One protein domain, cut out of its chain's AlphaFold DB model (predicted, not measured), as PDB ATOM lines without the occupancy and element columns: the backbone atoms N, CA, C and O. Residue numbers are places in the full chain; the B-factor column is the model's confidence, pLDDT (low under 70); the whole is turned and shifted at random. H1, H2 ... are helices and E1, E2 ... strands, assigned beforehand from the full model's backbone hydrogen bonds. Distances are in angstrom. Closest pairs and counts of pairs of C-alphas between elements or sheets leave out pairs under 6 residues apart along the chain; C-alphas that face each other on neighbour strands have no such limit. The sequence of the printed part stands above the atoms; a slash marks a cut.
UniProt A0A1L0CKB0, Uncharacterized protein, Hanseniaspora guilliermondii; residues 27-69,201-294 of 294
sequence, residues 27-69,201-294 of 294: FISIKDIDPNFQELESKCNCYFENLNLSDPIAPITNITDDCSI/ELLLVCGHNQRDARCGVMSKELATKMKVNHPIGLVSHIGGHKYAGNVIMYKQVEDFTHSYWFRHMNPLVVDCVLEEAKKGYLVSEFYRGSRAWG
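This is residues 27 to 69 and 201 to 294 of the 294 residues of an uncharacterized protein of Hanseniaspora guilliermondii (UniProt A0A1L0CKB0). A twisted sheet of five strands has two helices, H2 and H3, over one face, each running along the strands beneath it, and no named helix on the other face; the third helix, H1, stands off the sheet, and before it in the chain residues 27 and 28 pair with residues 282 and 283 of the short strand E5, which packs on H3. The sheet's order is E2, E1, E3, E4, E6, and it is mixed. The printed part has 137 residues, with three named helices and six named strands in the order H1, E1, H2, E2, E3, E4, H3, E5, E6, and its class is mixed, helices and strands. It is compact, with a radius of gyration of the C-alphas of 14.4 A, and spans 44 by 35 by 27 A.

In the sheet, E2 is residues 232 to 235, E1 residues 201 to 206, E3 residues 247 to 253 and 18.8 A long, E4 residues 256 to 262 and 19.6 A, and E6 residues 287 to 293 and 18.6 A, ending with C-alpha 293 at (82.902, 141.278, 157.052). H2 is residues 213 to 226, 20.1 A, and H3 residues 270 to 278, 12.2 A. E5 is residues 281 to 283. H1, residues 37 to 50, begins with C-alpha 37 at (103.984, 116.132, 149.223) and is 19.7 A long.

E2 and E6 are the edge strands. E2 and E1 are parallel, with N 233 and O 203 2.9 A apart. E1 and E3 are antiparallel, with N 204 and O 248 at 2.8 A. E3 and E4 form a hairpin, with N 249 and O 260 at 2.8 A, and E4 and E6 are antiparallel, with N 259 and O 291 at 2.8 A. E1, H2 and E2 make a strand-helix-strand unit, two parallel neighbour strands with a helix between, whose crossover is right-handed. H2 and H3 are on the same face, making two layers, helices on one face of a sheet. H2 is over E1 at a height over the sheet of 8.6 A and runs along it, at 2 degrees on the local plane; Cys 206 and Cys 215 have the closest C-alphas of E1 and H2, 5.7 A. H3 is over E3 and E4 at a height over the sheet of 9.2 A. The closest C-alphas of H3 and E5 are those of Val 273 and Val 283, 6.2 A. H2 and H3 are close but not clearly touching, Met 226 and Asp 271 being closest at 7.6 A between C-alphas. H1 is not on the sheet and touches no helix. Every O i to N i+4 pair is within hydrogen-bond range in H1 and H3, and 8 of 10 in H2.

The two C-alphas farthest apart are those of Ser 54 and Asp 255, 44.3 A. Residues 70 to 200 are not printed, and C-alphas 69 and 201 are 26.8 A apart across that cut. Of the links printed whole, E2 to E3 is long. Seven residues, 62 and 64 to 69, have pLDDT under 70 in the model.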
ATOM      1  N   PHE A  27      97.768 129.172 159.314       87.19
ATOM      2  CA  PHE A  27      98.384 128.718 158.077       87.19
ATOM      3  C   PHE A  27      99.083 127.386 158.319       87.19
ATOM      4  O   PHE A  27      99.778 127.227 159.321       87.19
ATOM      5  N   ILE A  28      98.873 126.451 157.399       89.38
ATOM      6  CA  ILE A  28      99.535 125.145 157.362       89.38
ATOM      7  C   ILE A  28     100.154 124.947 155.982       89.38
ATOM      8  O   ILE A  28      99.740 125.600 155.014       89.38
ATOM      9  N   SER A  29     101.141 124.063 155.888       89.94
ATOM     10  CA  SER A  29     101.699 123.653 154.605       89.94
ATOM     11  C   SER A  29     101.046 122.354 154.163       89.94
ATOM     12  O   SER A  29     100.657 121.519 154.979       89.94
ATOM     13  N   ILE A  30     100.975 122.145 152.851       88.94
ATOM     14  CA  ILE A  30     100.573 120.854 152.292       88.94
ATOM     15  C   ILE A  30     101.460 119.694 152.787       88.94
ATOM     16  O   ILE A  30     100.964 118.580 152.915       88.94
ATOM     17  N   LYS A  31     102.726 119.950 153.159       89.50
ATOM     18  CA  LYS A  31     103.625 118.943 153.761       89.50
ATOM     19  C   LYS A  31     103.136 118.431 155.121       89.50
ATOM     20  O   LYS A  31     103.472 117.321 155.517       89.50
ATOM     21  N   ASP A  32     102.371 119.256 155.842       87.94
ATOM     22  CA  ASP A  32     101.825 118.905 157.153       87.94
ATOM     23  C   ASP A  32     100.583 118.009 157.002       87.94
ATOM     24  O   ASP A  32     100.153 117.378 157.967       87.94
ATOM     25  N   ILE A  33     100.011 117.958 155.792       89.25
ATOM     26  CA  ILE A  33      98.802 117.201 155.461       89.25
ATOM     27  C   ILE A  33      99.146 115.918 154.689       89.25
ATOM     28  O   ILE A  33      98.542 114.877 154.943       89.25
ATOM     29  N   ASP A  34     100.116 115.977 153.772       89.44
ATOM     30  CA  ASP A  34     100.547 114.847 152.944       89.44
ATOM     31  C   ASP A  34     102.052 114.557 153.136       89.44
ATOM     32  O   ASP A  34     102.893 115.350 152.699       89.44
ATOM     33  N   PRO A  35     102.434 113.412 153.741       88.69
ATOM     34  CA  PRO A  35     103.839 113.043 153.913       88.69
ATOM     35  C   PRO A  35     104.577 112.795 152.585       88.69
ATOM     36  O   PRO A  35     105.805 112.832 152.570       88.69
ATOM     37  N   ASN A  36     103.859 112.574 151.476       91.94
ATOM     38  CA  ASN A  36     104.410 112.403 150.128       91.94
ATOM     39  C   ASN A  36     104.253 113.679 149.276       91.94
ATOM     40  O   ASN A  36     104.110 113.605 148.052       91.94
ATOM     41  N   PHE A  37     104.275 114.863 149.898       90.12
ATOM     42  CA  PHE A  37     103.984 116.132 149.223       90.12
ATOM     43  C   PHE A  37     104.828 116.408 147.966       90.12
ATOM     44  O   PHE A  37     104.331 117.057 147.050       90.12
ATOM     45  N   GLN A  38     106.075 115.924 147.874       90.88
ATOM     46  CA  GLN A  38     106.891 116.095 146.663       90.88
ATOM     47  C   GLN A  38     106.313 115.316 145.474       90.88
ATOM     48  O   GLN A  38     106.322 115.797 144.339       90.88
ATOM     49  N   GLU A  39     105.779 114.117 145.722       93.50
ATOM     50  CA  GLU A  39     105.086 113.339 144.696       93.50
ATOM     51  C   GLU A  39     103.774 114.027 144.300       93.50
ATOM     52  O   GLU A  39     103.451 114.105 143.114       93.50
ATOM     53  N   LEU A  40     103.043 114.585 145.271       92.56
ATOM     54  CA  LEU A  40     101.833 115.370 145.018       92.56
ATOM     55  C   LEU A  40     102.127 116.624 144.176       92.56
ATOM     56  O   LEU A  40     101.404 116.887 143.214       92.56
ATOM     57  N   GLU A  41     103.190 117.371 144.487       92.50
ATOM     58  CA  GLU A  41     103.647 118.533 143.710       92.50
ATOM     59  C   GLU A  41     103.978 118.128 142.269       92.50
ATOM     60  O   GLU A  41     103.487 118.745 141.320       92.50
ATOM     61  N   SER A  42     104.743 117.043 142.100       93.62
ATOM     62  CA  SER A  42     105.084 116.497 140.784       93.62
ATOM     63  C   SER A  42     103.835 116.100 139.992       93.62
ATOM     64  O   SER A  42     103.688 116.498 138.835       93.62
ATOM     65  N   LYS A  43     102.883 115.402 140.623       94.81
ATOM     66  CA  LYS A  43     101.600 115.024 140.010       94.81
ATOM     67  C   LYS A  43     100.761 116.240 139.621       94.81
ATOM     68  O   LYS A  43     100.177 116.241 138.541       94.81
ATOM     69  N   CYS A  44     100.718 117.281 140.453       93.38
ATOM     70  CA  CYS A  44     100.011 118.524 140.139       93.38
ATOM     71  C   CYS A  44     100.624 119.246 138.936       93.38
ATOM     72  O   CYS A  44      99.899 119.666 138.036       93.38
ATOM     73  N   ASN A  45     101.951 119.370 138.899       93.12
ATOM     74  CA  ASN A  45     102.643 120.020 137.789       93.12
ATOM     75  C   ASN A  45     102.497 119.212 136.490       93.12
ATOM     76  O   ASN A  45     102.132 119.782 135.465       93.12
ATOM     77  N   CYS A  46     102.635 117.885 136.553       93.62
ATOM     78  CA  CYS A  46     102.374 116.997 135.418       93.62
ATOM     79  C   CYS A  46     100.918 117.103 134.930       93.62
ATOM     80  O   CYS A  46     100.660 117.146 133.728       93.62
ATOM     81  N   TYR A  47      99.950 117.205 135.848       93.88
ATOM     82  CA  TYR A  47      98.553 117.449 135.496       93.88
ATOM     83  C   TYR A  47      98.397 118.746 134.690       93.88
ATOM     84  O   TYR A  47      97.749 118.728 133.646       93.88
ATOM     85  N   PHE A  48      99.013 119.852 135.123       92.38
ATOM     86  CA  PHE A  48      98.942 121.124 134.398       92.38
ATOM     87  C   PHE A  48      99.603 121.069 133.018       92.38
ATOM     88  O   PHE A  48      99.051 121.621 132.065       92.38
ATOM     89  N   GLU A  49     100.744 120.392 132.896       90.81
ATOM     90  CA  GLU A  49     101.438 120.191 131.619       90.81
ATOM     91  C   GLU A  49     100.568 119.412 130.621       90.81
ATOM     92  O   GLU A  49     100.449 119.800 129.457       90.81
ATOM     93  N   ASN A  50      99.866 118.378 131.092       92.00
ATOM     94  CA  ASN A  50      99.013 117.529 130.257       92.00
ATOM     95  C   ASN A  50      97.736 118.215 129.740       92.00
ATOM     96  O   ASN A  50      97.075 117.674 128.851       92.00
ATOM     97  N   LEU A  51      97.384 119.407 130.237       88.31
ATOM     98  CA  LEU A  51      96.246 120.176 129.716       88.31
ATOM     99  C   LEU A  51      96.504 120.760 128.315       88.31
ATOM    100  O   LEU A  51      95.556 121.227 127.685       88.31
ATOM    101  N   ASN A  52      97.751 120.738 127.817       84.00
ATOM    102  CA  ASN A  52      98.134 121.188 126.468       84.00
ATOM    103  C   ASN A  52      97.621 122.601 126.113       84.00
ATOM    104  O   ASN A  52      97.130 122.860 125.013       84.00
ATOM    105  N   LEU A  53      97.713 123.525 127.069       86.69
ATOM    106  CA  LEU A  53      97.232 124.899 126.921       86.69
ATOM    107  C   LEU A  53      98.251 125.748 126.150       86.69
ATOM    108  O   LEU A  53      99.456 125.610 126.345       86.69
ATOM    109  N   SER A  54      97.772 126.678 125.318       84.81
ATOM    110  CA  SER A  54      98.643 127.580 124.546       84.81
ATOM    111  C   SER A  54      99.501 128.502 125.421       84.81
ATOM    112  O   SER A  54     100.588 128.902 125.020       84.81
ATOM    113  N   ASP A  55      98.990 128.867 126.597       86.25
ATOM    114  CA  ASP A  55      99.710 129.596 127.641       86.25
ATOM    115  C   ASP A  55      99.684 128.713 128.900       86.25
ATOM    116  O   ASP A  55      98.589 128.458 129.422       86.25
ATOM    117  N   PRO A  56     100.833 128.180 129.360       87.25
ATOM    118  CA  PRO A  56     100.860 127.222 130.455       87.25
ATOM    119  C   PRO A  56     100.432 127.852 131.787       87.25
ATOM    120  O   PRO A  56     100.474 129.070 132.001       87.25
ATOM    121  N   ILE A  57      99.996 126.997 132.711       89.88
ATOM    122  CA  ILE A  57      99.793 127.378 134.110       89.88
ATOM    123  C   ILE A  57     101.167 127.375 134.780       89.88
ATOM    124  O   ILE A  57     101.956 126.456 134.573       89.88
ATOM    125  N   ALA A  58     101.471 128.416 135.555       89.50
ATOM    126  CA  ALA A  58     102.719 128.466 136.300       89.50
ATOM    127  C   ALA A  58     102.794 127.266 137.262       89.50
ATOM    128  O   ALA A  58     101.809 126.986 137.947       89.50
ATOM    129  N   PRO A  59     103.938 126.570 137.342       87.81
ATOM    130  CA  PRO A  59     104.058 125.423 138.221       87.81
ATOM    131  C   PRO A  59     103.910 125.845 139.685       87.81
ATOM    132  O   PRO A  59     104.299 126.949 140.095       87.81
ATOM    133  N   ILE A  60     103.382 124.929 140.489       86.81
ATOM    134  CA  ILE A  60     103.536 125.001 141.936       86.81
ATOM    135  C   ILE A  60     105.024 124.765 142.202       86.81
ATOM    136  O   ILE A  60     105.591 123.790 141.716       86.81
ATOM    137  N   THR A  61     105.661 125.718 142.878       79.44
ATOM    138  CA  THR A  61     107.082 125.648 143.235       79.44
ATOM    139  C   THR A  61     107.267 126.065 144.683       79.44
ATOM    140  O   THR A  61     106.492 126.881 145.200       79.44
ATOM    141  N   ASN A  62     108.348 125.575 145.295       63.69
ATOM    142  CA  ASN A  62     108.818 125.993 146.613       63.69
ATOM    143  C   ASN A  62     107.700 125.899 147.663       63.69
ATOM    144  O   ASN A  62     107.299 126.916 148.242       63.69
ATOM    145  N   ILE A  63     107.181 124.685 147.876       71.88
ATOM    146  CA  ILE A  63     106.427 124.327 149.083       71.88
ATOM    147  C   ILE A  63     107.346 124.654 150.267       71.88
ATOM    148  O   ILE A  63     108.358 123.992 150.484       71.88
ATOM    149  N   THR A  64     107.095 125.788 150.925       62.50
ATOM    150  CA  THR A  64     108.017 126.353 151.914       62.50
ATOM    151  C   THR A  64     107.748 125.771 153.286       62.50
ATOM    152  O   THR A  64     106.595 125.656 153.693       62.50
ATOM    153  N   ASP A  65     108.808 125.532 154.056       59.72
ATOM    154  CA  ASP A  65     108.655 125.112 155.449       59.72
ATOM    155  C   ASP A  65     108.047 126.190 156.351       59.72
ATOM    156  O   ASP A  65     107.471 125.873 157.392       59.72
ATOM    157  N   ASP A  66     108.175 127.454 155.944       61.62
ATOM    158  CA  ASP A  66     107.729 128.606 156.706       61.62
ATOM    159  C   ASP A  66     106.291 129.014 156.342       61.62
ATOM    160  O   ASP A  66     106.044 129.766 155.398       61.62
ATOM    161  N   CYS A  67     105.335 128.520 157.130       62.09
ATOM    162  CA  CYS A  67     103.936 128.958 157.106       62.09
ATOM    163  C   CYS A  67     103.668 130.171 158.007       62.09
ATOM    164  O   CYS A  67     102.531 130.639 158.083       62.09
ATOM    165  N   SER A  68     104.681 130.667 158.728       55.09
ATOM    166  CA  SER A  68     104.493 131.663 159.787       55.09
ATOM    167  C   SER A  68     104.235 133.077 159.258       55.09
ATOM    168  O   SER A  68     103.751 133.934 160.001       55.09
ATOM    169  N   ILE A  69     104.479 133.317 157.963       50.94
ATOM    170  CA  ILE A  69     104.244 134.606 157.314       50.94
ATOM    171  C   ILE A  69     103.177 134.437 156.226       50.94
ATOM    172  O   ILE A  69     103.450 133.837 155.182       50.94
ATOM    173  N   GLU A 201      77.450 128.759 152.454       95.81
ATOM    174  CA  GLU A 201      78.707 128.572 151.731       95.81
ATOM    175  C   GLU A 201      78.467 128.739 150.227       95.81
ATOM    176  O   GLU A 201      77.453 128.298 149.702       95.81
ATOM    177  N   LEU A 202      79.408 129.355 149.513       97.94
ATOM    178  CA  LEU A 202      79.383 129.407 148.055       97.94
ATOM    179  C   LEU A 202      80.803 129.333 147.504       97.94
ATOM    180  O   LEU A 202      81.653 130.169 147.831       97.94
ATOM    181  N   LEU A 203      81.045 128.360 146.628       98.25
ATOM    182  CA  LEU A 203      82.285 128.261 145.872       98.25
ATOM    183  C   LEU A 203      82.133 128.959 144.523       98.25
ATOM    184  O   LEU A 203      81.325 128.561 143.687       98.25
ATOM    185  N   LEU A 204      82.955 129.976 144.283       98.25
ATOM    186  CA  LEU A 204      83.072 130.626 142.984       98.25
ATOM    187  C   LEU A 204      84.325 130.130 142.273       98.25
ATOM    188  O   LEU A 204      85.439 130.378 142.732       98.25
ATOM    189  N   VAL A 205      84.156 129.462 141.136       97.62
ATOM    190  CA  VAL A 205      85.263 128.941 140.324       97.62
ATOM    191  C   VAL A 205      85.403 129.794 139.074       97.62
ATOM    192  O   VAL A 205      84.463 129.919 138.292       97.62
ATOM    193  N   CYS A 206      86.571 130.397 138.864       96.44
ATOM    194  CA  CYS A 206      86.802 131.220 137.681       96.44
ATOM    195  C   CYS A 206      86.713 130.364 136.410       96.44
ATOM    196  O   CYS A 206      87.605 129.555 136.170       96.44
ATOM    197  N   GLY A 207      85.679 130.579 135.591       93.81
ATOM    198  CA  GLY A 207      85.400 129.811 134.367       93.81
ATOM    199  C   GLY A 207      85.442 130.634 133.081       93.81
ATOM    200  O   GLY A 207      84.883 130.239 132.064       93.81
ATOM    201  N   HIS A 208      86.071 131.813 133.114       90.38
ATOM    202  CA  HIS A 208      86.001 132.792 132.025       90.38
ATOM    203  C   HIS A 208      86.879 132.429 130.809       90.38
ATOM    204  O   HIS A 208      87.923 133.043 130.576       90.38
ATOM    205  N   ASN A 209      86.429 131.465 130.004       89.00
ATOM    206  CA  ASN A 209      87.187 130.867 128.899       89.00
ATOM    207  C   ASN A 209      87.707 131.881 127.860       89.00
ATOM    208  O   ASN A 209      88.874 131.837 127.481       89.00
ATOM    209  N   GLN A 210      86.875 132.840 127.435       88.62
ATOM    210  CA  GLN A 210      87.258 133.839 126.420       88.62
ATOM    211  C   GLN A 210      88.267 134.881 126.930       88.62
ATOM    212  O   GLN A 210      88.883 135.601 126.141       88.62
ATOM    213  N   ARG A 211      88.410 135.019 128.253       87.19
ATOM    214  CA  ARG A 211      89.412 135.897 128.870       87.19
ATOM    215  C   ARG A 211      90.694 135.147 129.190       87.19
ATOM    216  O   ARG A 211      91.773 135.714 129.048       87.19
ATOM    217  N   ASP A 212      90.555 133.912 129.653       88.25
ATOM    218  CA  ASP A 212      91.649 133.042 130.049       88.25
ATOM    219  C   ASP A 212      91.240 131.578 129.849       88.25
ATOM    220  O   ASP A 212      90.506 131.003 130.659       88.25
ATOM    221  N   ALA A 213      91.731 130.969 128.767       88.25
ATOM    222  CA  ALA A 213      91.405 129.590 128.403       88.25
ATOM    223  C   ALA A 213      91.787 128.589 129.505       88.25
ATOM    224  O   ALA A 213      91.086 127.601 129.714       88.25
ATOM    225  N   ARG A 214      92.845 128.880 130.280       91.62
ATOM    226  CA  ARG A 214      93.238 128.054 131.430       91.62
ATOM    227  C   ARG A 214      92.126 127.975 132.472       91.62
ATOM    228  O   ARG A 214      91.856 126.902 132.999       91.62
ATOM    229  N   CYS A 215      91.460 129.097 132.752       90.94
ATOM    230  CA  CYS A 215      90.322 129.132 133.665       90.94
ATOM    231  C   CYS A 215      89.126 128.351 133.105       90.94
ATOM    232  O   CYS A 215      88.510 127.603 133.853       90.94
ATOM    233  N   GLY A 216      88.838 128.471 131.802       89.81
ATOM    234  CA  GLY A 216      87.755 127.721 131.153       89.81
ATOM    235  C   GLY A 216      87.945 126.201 131.205       89.81
ATOM    236  O   GLY A 216      87.008 125.467 131.514       89.81
ATOM    237  N   VAL A 217      89.167 125.717 130.966       90.19
ATOM    238  CA  VAL A 217      89.489 124.284 131.088       90.19
ATOM    239  C   VAL A 217      89.426 123.837 132.548       90.19
ATOM    240  O   VAL A 217      88.761 122.850 132.864       90.19
ATOM    241  N   MET A 218      90.053 124.587 133.461       92.19
ATOM    242  CA  MET A 218      90.104 124.200 134.870       92.19
ATOM    243  C   MET A 218      88.743 124.203 135.561       92.19
ATOM    244  O   MET A 218      88.490 123.352 136.417       92.19
ATOM    245  N   SER A 219      87.859 125.142 135.220       93.12
ATOM    246  CA  SER A 219      86.566 125.263 135.886       93.12
ATOM    247  C   SER A 219      85.688 124.039 135.685       93.12
ATOM    248  O   SER A 219      84.993 123.647 136.617       93.12
ATOM    249  N   LYS A 220      85.744 123.406 134.508       91.56
ATOM    250  CA  LYS A 220      84.964 122.199 134.210       91.56
ATOM    251  C   LYS A 220      85.364 121.029 135.111       91.56
ATOM    252  O   LYS A 220      84.493 120.383 135.697       91.56
ATOM    253  N   GLU A 221      86.664 120.780 135.232       93.00
ATOM    254  CA  GLU A 221      87.219 119.688 136.041       93.00
ATOM    255  C   GLU A 221      86.923 119.907 137.532       93.00
ATOM    256  O   GLU A 221      86.383 119.032 138.213       93.00
ATOM    257  N   LEU A 222      87.180 121.124 138.023       95.81
ATOM    258  CA  LEU A 222      86.924 121.500 139.413       95.81
ATOM    259  C   LEU A 222      85.433 121.450 139.759       95.81
ATOM    260  O   LEU A 222      85.058 120.846 140.764       95.81
ATOM    261  N   ALA A 223      84.567 122.043 138.933       93.88
ATOM    262  CA  ALA A 223      83.129 122.040 139.180       93.88
ATOM    263  C   ALA A 223      82.559 120.619 139.153       93.88
ATOM    264  O   ALA A 223      81.740 120.280 140.001       93.88
ATOM    265  N   THR A 224      83.014 119.761 138.234       93.12
ATOM    266  CA  THR A 224      82.567 118.360 138.172       93.12
ATOM    267  C   THR A 224      82.873 117.613 139.462       93.12
ATOM    268  O   THR A 224      82.019 116.871 139.945       93.12
ATOM    269  N   LYS A 225      84.058 117.844 140.028       94.19
ATOM    270  CA  LYS A 225      84.491 117.209 141.269       94.19
ATOM    271  C   LYS A 225      83.773 117.765 142.504       94.19
ATOM    272  O   LYS A 225      83.328 116.992 143.343       94.19
ATOM    273  N   MET A 226      83.604 119.085 142.599       93.88
ATOM    274  CA  MET A 226      83.072 119.732 143.805       93.88
ATOM    275  C   MET A 226      81.535 119.802 143.870       93.88
ATOM    276  O   MET A 226      80.984 119.873 144.966       93.88
ATOM    277  N   LYS A 227      80.817 119.789 142.733       88.38
ATOM    278  CA  LYS A 227      79.360 120.079 142.671       88.38
ATOM    279  C   LYS A 227      78.470 119.121 143.461       88.38
ATOM    280  O   LYS A 227      77.291 119.397 143.645       88.38
ATOM    281  N   VAL A 228      79.001 117.972 143.868       85.25
ATOM    282  CA  VAL A 228      78.265 116.992 144.676       85.25
ATOM    283  C   VAL A 228      78.163 117.454 146.133       85.25
ATOM    284  O   VAL A 228      77.167 117.171 146.787       85.25
ATOM    285  N   ASN A 229      79.161 118.195 146.620       88.25
ATOM    286  CA  ASN A 229      79.334 118.486 148.046       88.25
ATOM    287  C   ASN A 229      79.202 119.975 148.396       88.25
ATOM    288  O   ASN A 229      79.242 120.324 149.575       88.25
ATOM    289  N   HIS A 230      79.108 120.854 147.395       93.25
ATOM    290  CA  HIS A 230      79.175 122.299 147.592       93.25
ATOM    291  C   HIS A 230      78.227 123.054 146.654       93.25
ATOM    292  O   HIS A 230      78.122 122.666 145.487       93.25
ATOM    293  N   PRO A 231      77.625 124.167 147.101       95.88
ATOM    294  CA  PRO A 231      77.034 125.188 146.235       95.88
ATOM    295  C   PRO A 231      78.113 125.819 145.343       95.88
ATOM    296  O   PRO A 231      79.127 126.318 145.844       95.88
ATOM    297  N   ILE A 232      77.928 125.795 144.019       96.69
ATOM    298  CA  ILE A 232      78.928 126.273 143.050       96.69
ATOM    299  C   ILE A 232      78.342 127.300 142.090       96.69
ATOM    300  O   ILE A 232      77.328 127.068 141.430       96.69
ATOM    301  N   GLY A 233      79.080 128.396 141.928       97.00
ATOM    302  CA  GLY A 233      78.968 129.314 140.806       97.00
ATOM    303  C   GLY A 233      80.232 129.308 139.953       97.00
ATOM    304  O   GLY A 233      81.347 129.415 140.463       97.00
ATOM    305  N   LEU A 234      80.080 129.231 138.635       97.38
ATOM    306  CA  LEU A 234      81.158 129.615 137.729       97.38
ATOM    307  C   LEU A 234      81.174 131.131 137.649       97.38
ATOM    308  O   LEU A 234      80.127 131.728 137.442       97.38
ATOM    309  N   VAL A 235      82.327 131.762 137.842       97.19
ATOM    310  CA  VAL A 235      82.449 133.225 137.896       97.19
ATOM    311  C   VAL A 235      83.324 133.747 136.762       97.19
ATOM    312  O   VAL A 235      84.269 133.082 136.315       97.19
ATOM    313  N   SER A 236      83.012 134.950 136.280       95.62
ATOM    314  CA  SER A 236      83.863 135.671 135.340       95.62
ATOM    315  C   SER A 236      85.228 135.985 135.971       95.62
ATOM    316  O   SER A 236      85.471 135.738 137.147       95.62
ATOM    317  N   HIS A 237      86.172 136.486 135.179       91.94
ATOM    318  CA  HIS A 237      87.577 136.556 135.594       91.94
ATOM    319  C   HIS A 237      87.798 137.335 136.909       91.94
ATOM    320  O   HIS A 237      87.483 138.518 136.999       91.94
ATOM    321  N   ILE A 238      88.422 136.681 137.895       92.50
ATOM    322  CA  ILE A 238      88.740 137.230 139.233       92.50
ATOM    323  C   ILE A 238      90.249 137.498 139.429       92.50
ATOM    324  O   ILE A 238      90.757 137.607 140.547       92.50
ATOM    325  N   GLY A 239      91.011 137.595 138.336       88.12
ATOM    326  CA  GLY A 239      92.465 137.777 138.378       88.12
ATOM    327  C   GLY A 239      93.233 136.486 138.673       88.12
ATOM    328  O   GLY A 239      92.653 135.444 138.962       88.12
ATOM    329  N   GLY A 240      94.567 136.557 138.627       81.25
ATOM    330  CA  GLY A 240      95.433 135.393 138.867       81.25
ATOM    331  C   GLY A 240      95.505 134.412 137.690       81.25
ATOM    332  O   GLY A 240      95.656 133.217 137.916       81.25
ATOM    333  N   HIS A 241      95.399 134.900 136.447       77.38
ATOM    334  CA  HIS A 241      95.404 134.069 135.229       77.38
ATOM    335  C   HIS A 241      96.617 133.128 135.134       77.38
ATOM    336  O   HIS A 241      96.476 131.971 134.760       77.38
ATOM    337  N   LYS A 242      97.800 133.584 135.571       81.88
ATOM    338  CA  LYS A 242      99.022 132.760 135.595       81.88
ATOM    339  C   LYS A 242      98.896 131.493 136.449       81.88
ATOM    340  O   LYS A 242      99.674 130.570 136.256       81.88
ATOM    341  N   TYR A 243      97.947 131.461 137.382       81.94
ATOM    342  CA  TYR A 243      97.822 130.441 138.418       81.94
ATOM    343  C   TYR A 243      96.497 129.667 138.351       81.94
ATOM    344  O   TYR A 243      95.983 129.303 139.407       81.94
ATOM    345  N   ALA A 244      95.888 129.535 137.165       86.81
ATOM    346  CA  ALA A 244      94.525 129.025 136.963       86.81
ATOM    347  C   ALA A 244      94.109 127.842 137.867       86.81
ATOM    348  O   ALA A 244      94.928 127.093 138.390       86.81
ATOM    349  N   GLY A 245      92.799 127.701 138.073       93.38
ATOM    350  CA  GLY A 245      92.276 127.074 139.292       93.38
ATOM    351  C   GLY A 245      92.056 128.117 140.390       93.38
ATOM    352  O   GLY A 245      92.388 127.900 141.553       93.38
ATOM    353  N   ASN A 246      91.557 129.295 140.000       96.12
ATOM    354  CA  ASN A 246      91.185 130.347 140.936       96.12
ATOM    355  C   ASN A 246      89.800 130.036 141.508       96.12
ATOM    356  O   ASN A 246      88.825 129.970 140.753       96.12
ATOM    357  N   VAL A 247      89.733 129.858 142.825       97.62
ATOM    358  CA  VAL A 247      88.505 129.530 143.559       97.62
ATOM    359  C   VAL A 247      88.333 130.524 144.699       97.62
ATOM    360  O   VAL A 247      89.309 130.858 145.370       97.62
ATOM    361  N   ILE A 248      87.113 130.998 144.929       97.81
ATOM    362  CA  ILE A 248      86.751 131.770 146.119       97.81
ATOM    363  C   ILE A 248      85.754 130.947 146.921       97.81
ATOM    364  O   ILE A 248      84.719 130.571 146.386       97.81
ATOM    365  N   MET A 249      86.041 130.702 148.193       97.44
ATOM    366  CA  MET A 249      85.074 130.153 149.138       97.44
ATOM    367  C   MET A 249      84.504 131.295 149.968       97.44
ATOM    368  O   MET A 249      85.216 131.862 150.799       97.44
ATOM    369  N   TYR A 250      83.239 131.634 149.739       97.50
ATOM    370  CA  TYR A 250      82.465 132.440 150.673       97.50
ATOM    371  C   TYR A 250      81.847 131.538 151.731       97.50
ATOM    372  O   TYR A 250      81.332 130.477 151.393       97.50
ATOM    373  N   LYS A 251      81.904 131.951 152.997       94.25
ATOM    374  CA  LYS A 251      81.355 131.188 154.121       94.25
ATOM    375  C   LYS A 251      80.820 132.119 155.203       94.25
ATOM    376  O   LYS A 251      81.531 133.034 155.618       94.25
ATOM    377  N   GLN A 252      79.609 131.863 155.677       92.62
ATOM    378  CA  GLN A 252      79.071 132.469 156.892       92.62
ATOM    379  C   GLN A 252      79.561 131.694 158.120       92.62
ATOM    380  O   GLN A 252      79.497 130.464 158.165       92.62
ATOM    381  N   VAL A 253      80.080 132.414 159.112       87.38
ATOM    382  CA  VAL A 253      80.492 131.880 160.412       87.38
ATOM    383  C   VAL A 253      80.025 132.867 161.472       87.38
ATOM    384  O   VAL A 253      80.557 133.973 161.550       87.38
ATOM    385  N   GLU A 254      79.050 132.459 162.286       85.44
ATOM    386  CA  GLU A 254      78.385 133.352 163.247       85.44
ATOM    387  C   GLU A 254      77.842 134.606 162.529       85.44
ATOM    388  O   GLU A 254      77.170 134.476 161.507       85.44
ATOM    389  N   ASP A 255      78.163 135.804 163.019       86.06
ATOM    390  CA  ASP A 255      77.745 137.083 162.428       86.06
ATOM    391  C   ASP A 255      78.677 137.570 161.300       86.06
ATOM    392  O   ASP A 255      78.511 138.676 160.781       86.06
ATOM    393  N   PHE A 256      79.676 136.767 160.914       90.94
ATOM    394  CA  PHE A 256      80.685 137.153 159.934       90.94
ATOM    395  C   PHE A 256      80.531 136.402 158.614       90.94
ATOM    396  O   PHE A 256      80.302 135.194 158.562       90.94
ATOM    397  N   THR A 257      80.775 137.110 157.516       93.94
ATOM    398  CA  THR A 257      81.051 136.493 156.217       93.94
ATOM    399  C   THR A 257      82.545 136.503 155.963       93.94
ATOM    400  O   THR A 257      83.195 137.539 156.072       93.94
ATOM    401  N   HIS A 258      83.082 135.365 155.552       93.25
ATOM    402  CA  HIS A 258      84.462 135.206 155.125       93.25
ATOM    403  C   HIS A 258      84.523 134.929 153.631       93.25
ATOM    404  O   HIS A 258      83.652 134.264 153.080       93.25
ATOM    405  N   SER A 259      85.580 135.412 152.986       94.69
ATOM    406  CA  SER A 259      85.995 134.974 151.658       94.69
ATOM    407  C   SER A 259      87.429 134.472 151.725       94.69
ATOM    408  O   SER A 259      88.304 135.171 152.240       94.69
ATOM    409  N   TYR A 260      87.678 133.283 151.188       94.69
ATOM    410  CA  TYR A 260      89.007 132.690 151.065       94.69
ATOM    411  C   TYR A 260      89.309 132.470 149.593       94.69
ATOM    412  O   TYR A 260      88.540 131.820 148.891       94.69
ATOM    413  N   TRP A 261      90.404 133.045 149.114       95.56
ATOM    414  CA  TRP A 261      90.780 133.005 147.709       95.56
ATOM    415  C   TRP A 261      91.947 132.052 147.524       95.56
ATOM    416  O   TRP A 261      92.972 132.174 148.201       95.56
ATOM    417  N   PHE A 262      91.813 131.161 146.553       95.31
ATOM    418  CA  PHE A 262      92.787 130.132 146.236       95.31
ATOM    419  C   PHE A 262      93.311 130.273 144.801       95.31
ATOM    420  O   PHE A 262      92.671 130.883 143.940       95.31
ATOM    421  N   ARG A 263      94.504 129.730 144.559       93.81
ATOM    422  CA  ARG A 263      95.171 129.568 143.257       93.81
ATOM    423  C   ARG A 263      95.603 128.120 143.083       93.81
ATOM    424  O   ARG A 263      95.698 127.413 144.080       93.81
ATOM    425  N   HIS A 264      95.956 127.726 141.859       94.19
ATOM    426  CA  HIS A 264      96.487 126.393 141.543       94.19
ATOM    427  C   HIS A 264      95.588 125.241 142.005       94.19
ATOM    428  O   HIS A 264      96.053 124.110 142.149       94.19
ATOM    429  N   MET A 265      94.304 125.512 142.244       95.69
ATOM    430  CA  MET A 265      93.367 124.466 142.610       95.69
ATOM    431  C   MET A 265      93.218 123.532 141.416       95.69
ATOM    432  O   MET A 265      92.962 123.967 140.293       95.69
ATOM    433  N   ASN A 266      93.371 122.240 141.661       94.94
ATOM    434  CA  ASN A 266      93.190 121.196 140.665       94.94
ATOM    435  C   ASN A 266      92.496 119.982 141.316       94.94
ATOM    436  O   ASN A 266      92.367 119.941 142.545       94.94
ATOM    437  N   PRO A 267      92.049 118.989 140.527       95.12
ATOM    438  CA  PRO A 267      91.318 117.840 141.057       95.12
ATOM    439  C   PRO A 267      92.067 116.981 142.087       95.12
ATOM    440  O   PRO A 267      91.420 116.231 142.816       95.12
ATOM    441  N   LEU A 268      93.397 117.065 142.164       94.75
ATOM    442  CA  LEU A 268      94.205 116.286 143.106       94.75
ATOM    443  C   LEU A 268      94.188 116.880 144.520       94.75
ATOM    444  O   LEU A 268      94.284 116.135 145.487       94.75
ATOM    445  N   VAL A 269      94.051 118.204 144.645       95.00
ATOM    446  CA  VAL A 269      94.245 118.925 145.923       95.00
ATOM    447  C   VAL A 269      92.991 119.616 146.444       95.00
ATOM    448  O   VAL A 269      92.930 119.973 147.617       95.00
ATOM    449  N   VAL A 270      91.991 119.832 145.584       96.00
ATOM    450  CA  VAL A 270      90.852 120.705 145.895       96.00
ATOM    451  C   VAL A 270      90.063 120.279 147.130       96.00
ATOM    452  O   VAL A 270      89.778 121.136 147.962       96.00
ATOM    453  N   ASP A 271      89.769 118.987 147.289       94.12
ATOM    454  CA  ASP A 271      88.988 118.493 148.431       94.12
ATOM    455  C   ASP A 271      89.742 118.747 149.738       94.12
ATOM    456  O   ASP A 271      89.227 119.403 150.639       94.12
ATOM    457  N   CYS A 272      91.010 118.327 149.789       93.81
ATOM    458  CA  CYS A 272      91.880 118.508 150.947       93.81
ATOM    459  C   CYS A 272      92.000 119.986 151.353       93.81
ATOM    460  O   CYS A 272      91.819 120.332 152.519       93.81
ATOM    461  N   VAL A 273      92.264 120.878 150.393       95.19
ATOM    462  CA  VAL A 273      92.429 122.311 150.676       95.19
ATOM    463  C   VAL A 273      91.129 122.933 151.194       95.19
ATOM    464  O   VAL A 273      91.168 123.745 152.122       95.19
ATOM    465  N   LEU A 274      89.976 122.564 150.627       95.12
ATOM    466  CA  LEU A 274      88.677 123.078 151.071       95.12
ATOM    467  C   LEU A 274      88.262 122.518 152.437       95.12
ATOM    468  O   LEU A 274      87.716 123.260 153.253       95.12
ATOM    469  N   GLU A 275      88.536 121.244 152.717       92.94
ATOM    470  CA  GLU A 275      88.275 120.627 154.021       92.94
ATOM    471  C   GLU A 275      89.067 121.302 155.144       92.94
ATOM    472  O   GLU A 275      88.503 121.608 156.198       92.94
ATOM    473  N   GLU A 276      90.346 121.601 154.916       93.19
ATOM    474  CA  GLU A 276      91.158 122.348 155.880       93.19
ATOM    475  C   GLU A 276      90.657 123.786 156.048       93.19
ATOM    476  O   GLU A 276      90.489 124.266 157.177       93.19
ATOM    477  N   ALA A 277      90.288 124.449 154.948       92.12
ATOM    478  CA  ALA A 277      89.729 125.796 155.004       92.12
ATOM    479  C   ALA A 277      88.416 125.842 155.802       92.12
ATOM    480  O   ALA A 277      88.189 126.780 156.572       92.12
ATOM    481  N   LYS A 278      87.571 124.805 155.706       88.56
ATOM    482  CA  LYS A 278      86.344 124.675 156.511       88.56
ATOM    483  C   LYS A 278      86.627 124.600 158.011       88.56
ATOM    484  O   LYS A 278      85.820 125.123 158.783       88.56
ATOM    485  N   LYS A 279      87.754 124.000 158.405       87.44
ATOM    486  CA  LYS A 279      88.245 123.895 159.790       87.44
ATOM    487  C   LYS A 279      88.979 125.162 160.267       87.44
ATOM    488  O   LYS A 279      89.368 125.236 161.429       87.44
ATOM    489  N   GLY A 280      89.160 126.161 159.397       85.38
ATOM    490  CA  GLY A 280      89.872 127.408 159.702       85.38
ATOM    491  C   GLY A 280      91.385 127.356 159.452       85.38
ATOM    492  O   GLY A 280      92.094 128.288 159.851       85.38
ATOM    493  N   TYR A 281      91.874 126.303 158.789       89.38
ATOM    494  CA  TYR A 281      93.272 126.153 158.395       89.38
ATOM    495  C   TYR A 281      93.455 126.495 156.913       89.38
ATOM    496  O   TYR A 281      92.766 125.967 156.047       89.38
ATOM    497  N   LEU A 282      94.382 127.397 156.597       91.12
ATOM    498  CA  LEU A 282      94.628 127.842 155.225       91.12
ATOM    499  C   LEU A 282      95.937 127.256 154.705       91.12
ATOM    500  O   LEU A 282      97.011 127.579 155.215       91.12
ATOM    501  N   VAL A 283      95.840 126.433 153.659       91.75
ATOM    502  CA  VAL A 283      97.004 125.822 153.006       91.75
ATOM    503  C   VAL A 283      97.773 126.892 152.229       91.75
ATOM    504  O   VAL A 283      97.290 127.440 151.230       91.75
ATOM    505  N   SER A 284      98.959 127.238 152.728       89.12
ATOM    506  CA  SER A 284      99.707 128.441 152.338       89.12
ATOM    507  C   SER A 284     100.066 128.491 150.843       89.12
ATOM    508  O   SER A 284     100.056 129.555 150.209       89.12
ATOM    509  N   GLU A 285     100.318 127.326 150.254       89.50
ATOM    510  CA  GLU A 285     100.725 127.125 148.868       89.50
ATOM    511  C   GLU A 285      99.617 127.535 147.892       89.50
ATOM    512  O   GLU A 285      99.894 128.168 146.862       89.50
ATOM    513  N   PHE A 286      98.363 127.264 148.259       92.56
ATOM    514  CA  PHE A 286      97.171 127.544 147.459       92.56
ATOM    515  C   PHE A 286      96.504 128.867 147.843       92.56
ATOM    516  O   PHE A 286      95.765 129.435 147.044       92.56
ATOM    517  N   TYR A 287      96.792 129.419 149.021       91.56
ATOM    518  CA  TYR A 287      96.196 130.666 149.500       91.56
ATOM    519  C   TYR A 287      96.653 131.912 148.718       91.56
ATOM    520  O   TYR A 287      97.849 132.165 148.532       91.56
ATOM    521  N   ARG A 288      95.697 132.753 148.303       90.75
ATOM    522  CA  ARG A 288      95.927 134.062 147.652       90.75
ATOM    523  C   ARG A 288      95.589 135.266 148.524       90.75
ATOM    524  O   ARG A 288      96.102 136.354 148.248       90.75
ATOM    525  N   GLY A 289      94.691 135.100 149.485       90.19
ATOM    526  CA  GLY A 289      94.136 136.185 150.283       90.19
ATOM    527  C   GLY A 289      92.797 135.805 150.904       90.19
ATOM    528  O   GLY A 289      92.115 134.898 150.429       90.19
ATOM    529  N   SER A 290      92.410 136.515 151.951       90.44
ATOM    530  CA  SER A 290      91.093 136.410 152.558       90.44
ATOM    531  C   SER A 290      90.562 137.783 152.929       90.44
ATOM    532  O   SER A 290      91.290 138.782 152.949       90.44
ATOM    533  N   ARG A 291      89.259 137.824 153.194       89.50
ATOM    534  CA  ARG A 291      88.583 138.988 153.753       89.50
ATOM    535  C   ARG A 291      87.422 138.547 154.625       89.50
ATOM    536  O   ARG A 291      86.767 137.563 154.290       89.50
ATOM    537  N   ALA A 292      87.174 139.291 155.695       89.56
ATOM    538  CA  ALA A 292      86.027 139.114 156.568       89.56
ATOM    539  C   ALA A 292      85.182 140.395 156.617       89.56
ATOM    540  O   ALA A 292      85.711 141.506 156.504       89.56
ATOM    541  N   TRP A 293      83.879 140.223 156.801       91.06
ATOM    542  CA  TRP A 293      82.902 141.278 157.052       91.06
ATOM    543  C   TRP A 293      82.048 140.867 158.246       91.06
ATOM    544  O   TRP A 293      81.642 139.711 158.301       91.06
ATOM    545  N   GLY A 294      81.780 141.799 159.154       81.31
ATOM    546  CA  GLY A 294      80.859 141.665 160.284       81.31
ATOM    547  C   GLY A 294      80.546 143.030 160.875       81.31
ATOM    548  O   GLY A 294      81.000 144.038 160.275       81.31
TER     549      GLY A 294